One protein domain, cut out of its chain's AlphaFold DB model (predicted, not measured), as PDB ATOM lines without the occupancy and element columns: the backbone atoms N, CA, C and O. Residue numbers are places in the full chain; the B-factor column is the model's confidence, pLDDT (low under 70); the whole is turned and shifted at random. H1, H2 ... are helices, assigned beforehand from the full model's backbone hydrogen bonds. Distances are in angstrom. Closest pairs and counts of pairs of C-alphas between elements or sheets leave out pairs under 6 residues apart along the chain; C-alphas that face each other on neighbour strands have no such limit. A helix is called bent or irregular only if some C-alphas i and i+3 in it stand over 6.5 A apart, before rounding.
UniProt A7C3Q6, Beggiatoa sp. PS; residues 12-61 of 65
ATOM      1  N   VAL A  12      41.698  16.892 194.542       97.06
ATOM      2  CA  VAL A  12      40.352  16.539 194.048       97.06
ATOM      3  C   VAL A  12      40.246  15.015 193.955       97.06
ATOM      4  O   VAL A  12      40.525  14.407 192.922       97.06
ATOM      5  N   GLY A  13      39.906  14.384 195.079       95.88
ATOM      6  CA  GLY A  13      39.914  12.932 195.248       95.88
ATOM      7  C   GLY A  13      38.522  12.333 195.114       95.88
ATOM      8  O   GLY A  13      37.839  12.123 196.113       95.88
ATOM      9  N   ILE A  14      38.101  12.029 193.885       96.75
ATOM     10  CA  ILE A  14      36.758  11.498 193.586       96.75
ATOM     11  C   ILE A  14      36.868  10.132 192.874       96.75
ATOM     12  O   ILE A  14      36.458  10.000 191.714       96.75
ATOM     13  N   PRO A  15      37.466   9.106 193.519       94.81
ATOM     14  CA  PRO A  15      37.581   7.784 192.913       94.81
ATOM     15  C   PRO A  15      36.195   7.168 192.674       94.81
ATOM     16  O   PRO A  15      35.247   7.439 193.414       94.81
ATOM     17  N   VAL A  16      36.094   6.327 191.642       95.25
ATOM     18  CA  VAL A  16      34.929   5.486 191.324       95.25
ATOM     19  C   VAL A  16      35.389   4.048 191.134       95.25
ATOM     20  O   VAL A  16      36.476   3.811 190.612       95.25
ATOM     21  N   GLY A  17      34.570   3.092 191.552       90.12
ATOM     22  CA  GLY A  17      34.875   1.677 191.412       90.12
ATOM     23  C   GLY A  17      34.249   0.843 192.516       90.12
ATOM     24  O   GLY A  17      33.504   1.345 193.354       90.12
ATOM     25  N   PHE A  18      34.568  -0.447 192.493       86.69
ATOM     26  CA  PHE A  18      34.014  -1.436 193.417       86.69
ATOM     27  C   PHE A  18      35.013  -1.894 194.483       86.69
ATOM     28  O   PHE A  18      34.603  -2.382 195.527       86.69
ATOM     29  N   VAL A  19      36.315  -1.732 194.234       92.31
ATOM     30  CA  VAL A  19      37.393  -2.223 195.103       92.31
ATOM     31  C   VAL A  19      38.231  -1.042 195.573       92.31
ATOM     32  O   VAL A  19      38.646  -0.227 194.749       92.31
ATOM     33  N   GLY A  20      38.481  -0.940 196.879       89.69
ATOM     34  CA  GLY A  20      39.378   0.067 197.452       89.69
ATOM     35  C   GLY A  20      38.832   1.499 197.449       89.69
ATOM     36  O   GLY A  20      39.541   2.423 197.848       89.69
ATOM     37  N   LEU A  21      37.608   1.718 196.953       92.44
ATOM     38  CA  LEU A  21      37.017   3.049 196.833       92.44
ATOM     39  C   LEU A  21      36.716   3.654 198.202       92.44
ATOM     40  O   LEU A  21      37.037   4.820 198.429       92.44
ATOM     41  N   ALA A  22      36.081   2.882 199.083       91.75
ATOM     42  CA  ALA A  22      35.688   3.366 200.399       91.75
ATOM     43  C   ALA A  22      36.940   3.670 201.228       91.75
ATOM     44  O   ALA A  22      37.076   4.763 201.764       91.75
ATOM     45  N   GLU A  23      37.906   2.757 201.204       93.56
ATOM     46  CA  GLU A  23      39.187   2.856 201.895       93.56
ATOM     47  C   GLU A  23      40.019   4.039 201.385       93.56
ATOM     48  O   GLU A  23      40.633   4.754 202.172       93.56
ATOM     49  N   SER A  24      40.016   4.294 200.072       93.44
ATOM     50  CA  SER A  24      40.719   5.449 199.497       93.44
ATOM     51  C   SER A  24      40.085   6.780 199.901       93.44
ATOM     52  O   SER A  24      40.803   7.766 200.059       93.44
ATOM     53  N   LYS A  25      38.754   6.826 200.052       92.88
ATOM     54  CA  LYS A  25      38.047   8.025 200.521       92.88
ATOM     55  C   LYS A  25      38.286   8.249 202.006       92.88
ATOM     56  O   LYS A  25      38.641   9.363 202.369       92.88
ATOM     57  N   GLU A  26      38.190   7.204 202.822       93.38
ATOM     58  CA  GLU A  26      38.491   7.273 204.255       93.38
ATOM     59  C   GLU A  26      39.920   7.774 204.490       93.38
ATOM     60  O   GLU A  26      40.134   8.756 205.192       93.38
ATOM     61  N   ALA A  27      40.896   7.210 203.773       92.94
ATOM     62  CA  ALA A  27      42.285   7.649 203.869       92.94
ATOM     63  C   ALA A  27      42.487   9.124 203.473       92.94
ATOM     64  O   ALA A  27      43.406   9.768 203.976       92.94
ATOM     65  N   LEU A  28      41.669   9.665 202.560       93.25
ATOM     66  CA  LEU A  28      41.703  11.087 202.209       93.25
ATOM     67  C   LEU A  28      41.062  11.952 203.302       93.25
ATOM     68  O   LEU A  28      41.632  12.988 203.641       93.25
ATOM     69  N   LEU A  29      39.935  11.516 203.873       92.50
ATOM     70  CA  LEU A  29      39.267  12.185 204.997       92.50
ATOM     71  C   LEU A  29      40.202  12.283 206.215       92.50
ATOM     72  O   LEU A  29      40.316  13.340 206.830       92.50
ATOM     73  N   GLU A  30      40.935  11.210 206.510       93.81
ATOM     74  CA  GLU A  30      41.883  11.135 207.629       93.81
ATOM     75  C   GLU A  30      43.243  11.801 207.337       93.81
ATOM     76  O   GLU A  30      44.075  11.943 208.234       93.81
ATOM     77  N   SER A  31      43.501  12.229 206.093       91.44
ATOM     78  CA  SER A  31      44.829  12.713 205.677       91.44
ATOM     79  C   SER A  31      45.235  14.066 206.270       91.44
ATOM     80  O   SER A  31      46.421  14.400 206.265       91.44
ATOM     81  N   GLY A  32      44.270  14.873 206.721       90.75
ATOM     82  CA  GLY A  32      44.500  16.255 207.159       90.75
ATOM     83  C   GLY A  32      44.892  17.232 206.037       90.75
ATOM     84  O   GLY A  32      45.290  18.360 206.323       90.75
ATOM     85  N   LEU A  33      44.806  16.820 204.767       92.06
ATOM     86  CA  LEU A  33      45.083  17.668 203.603       92.06
ATOM     87  C   LEU A  33      43.841  18.477 203.202       92.06
ATOM     88  O   LEU A  33      42.715  18.096 203.503       92.06
ATOM     89  N   CYS A  34      44.027  19.581 202.473       95.38
ATOM     90  CA  CYS A  34      42.905  20.265 201.828       95.38
ATOM     91  C   CYS A  34      42.398  19.408 200.657       95.38
ATOM     92  O   CYS A  34      43.180  19.042 199.772       95.38
ATOM     93  N   TYR A  35      41.105  19.076 200.638       96.00
ATOM     94  CA  TYR A  35      40.534  18.219 199.602       96.00
ATOM     95  C   TYR A  35      39.105  18.589 199.200       96.00
ATOM     96  O   TYR A  35      38.343  19.187 199.954       96.00
ATOM     97  N   ILE A  36      38.730  18.134 198.003       96.94
ATOM     98  CA  ILE A  36      37.355  17.996 197.528       96.94
ATOM     99  C   ILE A  36      37.123  16.515 197.236       96.94
ATOM    100  O   ILE A  36      37.871  15.886 196.484       96.94
ATOM    101  N   THR A  37      36.068  15.956 197.818       95.69
ATOM    102  CA  THR A  37      35.609  14.590 197.554       95.69
ATOM    103  C   THR A  37      34.083  14.548 197.546       95.69
ATOM    104  O   THR A  37      33.425  15.544 197.844       95.69
ATOM    105  N   ASN A  38      33.503  13.405 197.194       92.50
ATOM    106  CA  ASN A  38      32.062  13.195 197.230       92.50
ATOM    107  C   ASN A  38      31.669  12.035 198.150       92.50
ATOM    108  O   ASN A  38      32.401  11.056 198.314       92.50
ATOM    109  N   VAL A  39      30.450  12.119 198.677       88.12
ATOM    110  CA  VAL A  39      29.853  11.061 199.493       88.12
ATOM    111  C   VAL A  39      29.319   9.935 198.599       88.12
ATOM    112  O   VAL A  39      28.686  10.179 197.568       88.12
ATOM    113  N   GLY A  40      29.550   8.688 199.013       86.81
ATOM    114  CA  GLY A  40      29.068   7.488 198.324       86.81
ATOM    115  C   GLY A  40      29.980   7.004 197.188       86.81
ATOM    116  O   GLY A  40      31.087   7.508 197.026       86.81
ATOM    117  N   PRO A  41      29.558   6.014 196.382       89.56
ATOM    118  CA  PRO A  41      30.457   5.286 195.478       89.56
ATOM    119  C   PRO A  41      30.664   5.929 194.100       89.56
ATOM    120  O   PRO A  41      31.473   5.452 193.308       89.56
ATOM    121  N   ARG A  42      29.921   6.994 193.775       91.75
ATOM    122  CA  ARG A  42      30.048   7.670 192.474       91.75
ATOM    123  C   ARG A  42      31.388   8.403 192.394       91.75
ATOM    124  O   ARG A  42      31.957   8.758 193.423       91.75
ATOM    125  N   GLY A  43      31.856   8.681 191.186       94.62
ATOM    126  CA  GLY A  43      33.078   9.449 190.970       94.62
ATOM    127  C   GLY A  43      33.533   9.398 189.518       94.62
ATOM    128  O   GLY A  43      32.722   9.150 188.624       94.62
ATOM    129  N   GLY A  44      34.833   9.572 189.303       95.94
ATOM    130  CA  GLY A  44      35.466   9.449 187.992       95.94
ATOM    131  C   GLY A  44      35.833  10.787 187.353       95.94
ATOM    132  O   GLY A  44      35.489  11.864 187.847       95.94
ATOM    133  N   SER A  45      36.553  10.704 186.234       97.31
ATOM    134  CA  SER A  45      37.169  11.863 185.583       97.31
ATOM    135  C   SER A  45      36.200  12.976 185.163       97.31
ATOM    136  O   SER A  45      36.593  14.131 185.319       97.31
ATOM    137  N   PRO A  46      34.944  12.728 184.723       97.19
ATOM    138  CA  PRO A  46      34.049  13.827 184.354       97.19
ATOM    139  C   PRO A  46      33.674  14.713 185.546       97.19
ATOM    140  O   PRO A  46      33.613  15.932 185.414       97.19
ATOM    141  N   ILE A  47      33.467  14.114 186.724       96.38
ATOM    142  CA  ILE A  47      33.128  14.852 187.950       96.38
ATOM    143  C   ILE A  47      34.342  15.654 188.427       96.38
ATOM    144  O   ILE A  47      34.200  16.811 188.814       96.38
ATOM    145  N   VAL A  48      35.542  15.067 188.348       97.69
ATOM    146  CA  VAL A  48      36.795  15.769 188.668       97.69
ATOM    147  C   VAL A  48      37.008  16.960 187.729       97.69
ATOM    148  O   VAL A  48      37.269  18.061 188.204       97.69
ATOM    149  N   ALA A  49      36.842  16.771 186.417       98.12
ATOM    150  CA  ALA A  49      36.974  17.847 185.435       98.12
ATOM    151  C   ALA A  49      35.954  18.970 185.680       98.12
ATOM    152  O   ALA A  49      36.318  20.141 185.666       98.12
ATOM    153  N   ALA A  50      34.698  18.623 185.979       97.75
ATOM    154  CA  ALA A  50      33.671  19.603 186.320       97.75
ATOM    155  C   ALA A  50      34.033  20.411 187.577       97.75
ATOM    156  O   ALA A  50      33.884  21.631 187.576       97.75
ATOM    157  N   ALA A  51      34.553  19.758 188.623       97.50
ATOM    158  CA  ALA A  51      34.999  20.439 189.837       97.50
ATOM    159  C   ALA A  51      36.159  21.411 189.559       97.50
ATOM    160  O   ALA A  51      36.127  22.548 190.019       97.50
ATOM    161  N   VAL A  52      37.153  21.001 188.764       97.25
ATOM    162  CA  VAL A  52      38.288  21.865 188.388       97.25
ATOM    163  C   VAL A  52      37.836  23.049 187.529       97.25
ATOM    164  O   VAL A  52      38.252  24.183 187.772       97.25
ATOM    165  N   ASN A  53      36.939  22.819 186.567       97.62
ATOM    166  CA  ASN A  53      36.369  23.893 185.755       97.62
ATOM    167  C   ASN A  53      35.591  24.890 186.624       97.62
ATOM    168  O   ASN A  53      35.748  26.094 186.456       97.62
ATOM    169  N   ALA A  54      34.807  24.407 187.593       96.88
ATOM    170  CA  ALA A  54      34.092  25.270 188.530       96.88
ATOM    171  C   ALA A  54      35.050  26.114 189.387       96.88
ATOM    172  O   ALA A  54      34.820  27.307 189.544       96.88
ATOM    173  N   LEU A  55      36.149  25.532 189.884       95.75
ATOM    174  CA  LEU A  55      37.182  26.288 190.603       95.75
ATOM    175  C   LEU A  55      37.819  27.374 189.730       95.75
ATOM    176  O   LEU A  55      38.095  28.462 190.223       95.75
ATOM    177  N   THR A  56      38.025  27.093 188.441       96.00
ATOM    178  CA  THR A  56      38.568  28.072 187.488       96.00
ATOM    179  C   THR A  56      37.608  29.246 187.315       96.00
ATOM    180  O   THR A  56      38.015  30.390 187.474       96.00
ATOM    181  N   LEU A  57      36.319  28.964 187.101       96.38
ATOM    182  CA  LEU A  57      35.290  30.002 187.009       96.38
ATOM    183  C   LEU A  57      35.215  30.836 188.293       96.38
ATOM    184  O   LEU A  57      35.182  32.055 188.221       96.38
ATOM    185  N   LEU A  58      35.241  30.199 189.467       94.31
ATOM    186  CA  LEU A  58      35.225  30.903 190.755       94.31
ATOM    187  C   LEU A  58      36.455  31.795 190.960       94.31
ATOM    188  O   LEU A  58      36.331  32.848 191.572       94.31
ATOM    189  N   ALA A  59      37.623  31.381 190.463       91.81
ATOM    190  CA  ALA A  59      38.852  32.167 190.549       91.81
ATOM    191  C   ALA A  59      38.863  33.368 189.584       91.81
ATOM    192  O   ALA A  59      39.522  34.372 189.856       91.81
ATOM    193  N   GLU A  60      38.163  33.264 188.451       91.50
ATOM    194  CA  GLU A  60      38.010  34.350 187.477       91.50
ATOM    195  C   GLU A  60      36.920  35.349 187.883       91.50
ATOM    196  O   GLU A  60      37.062  36.546 187.626       91.50
ATOM    197  N   SER A  61      35.859  34.870 188.534       86.00
ATOM    198  CA  SER A  61      34.772  35.695 189.053       86.00
ATOM    199  C   SER A  61      35.269  36.677 190.118       86.00
ATOM    200  O   SER A  61      35.864  36.289 191.120       86.00
TER     201      SER A  61
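AT A GLANCE: This is residues 12 to 61 of the 65 residues of a protein of Beggiatoa sp. PS (UniProt A7C3Q6). A flat body of looped chain holds the short helix H1 on one side, and the longer helix H2 leads out of it as an arm, with residues 53 to 61 sticking out. In the middle of the body, residues 12 to 14 pass beside residues 35 to 37 of the long link that swings round from H1 to H2. The printed part has 50 residues, with two named helices, H1 then H2, and no named strand; the class is all helix. It is only just loose, close to compact, with a radius of gyration of the C-alphas of 11.9 A and spans of 37 by 24 by 12 A.

IN THESE COORDINATES: Start at C-alpha 12, at (40.352, 16.539, 194.048), and go on to Leu 21 at (37.017, 3.049, 196.833). There H1 begins, residues 21 to 29, 12.5 A from first to last C-alpha. Residues 30 to 44 follow with no named element. Then find H2, residues 45 to 60, 22.6 A long from first to last C-alpha; it ends at C-alpha 60, at (38.010, 34.350, 187.477).

HOW THE PARTS SIT: Compare H1 with H2 and you will find them apart, no C-alpha of the one within 8 A of the other. Look along their backbones: in H1 and H2 every O i to N i+4 pair is within hydrogen-bond range. Neither helix is bent.

THE WHOLE: Look from Val 19 to Ser 61 for the two C-alphas farthest apart, 38.5 A. Residues 53 to 61, of which 53 to 60 belong to H2, stand free; the body without them spans 25 by 24 by 12 A. The link from H1 to H2, 15 residues, is long. The printed part has no cut. In the B-factor column you will find a mean pLDDT of the printed part of 93.8, and no printed residue is under 70.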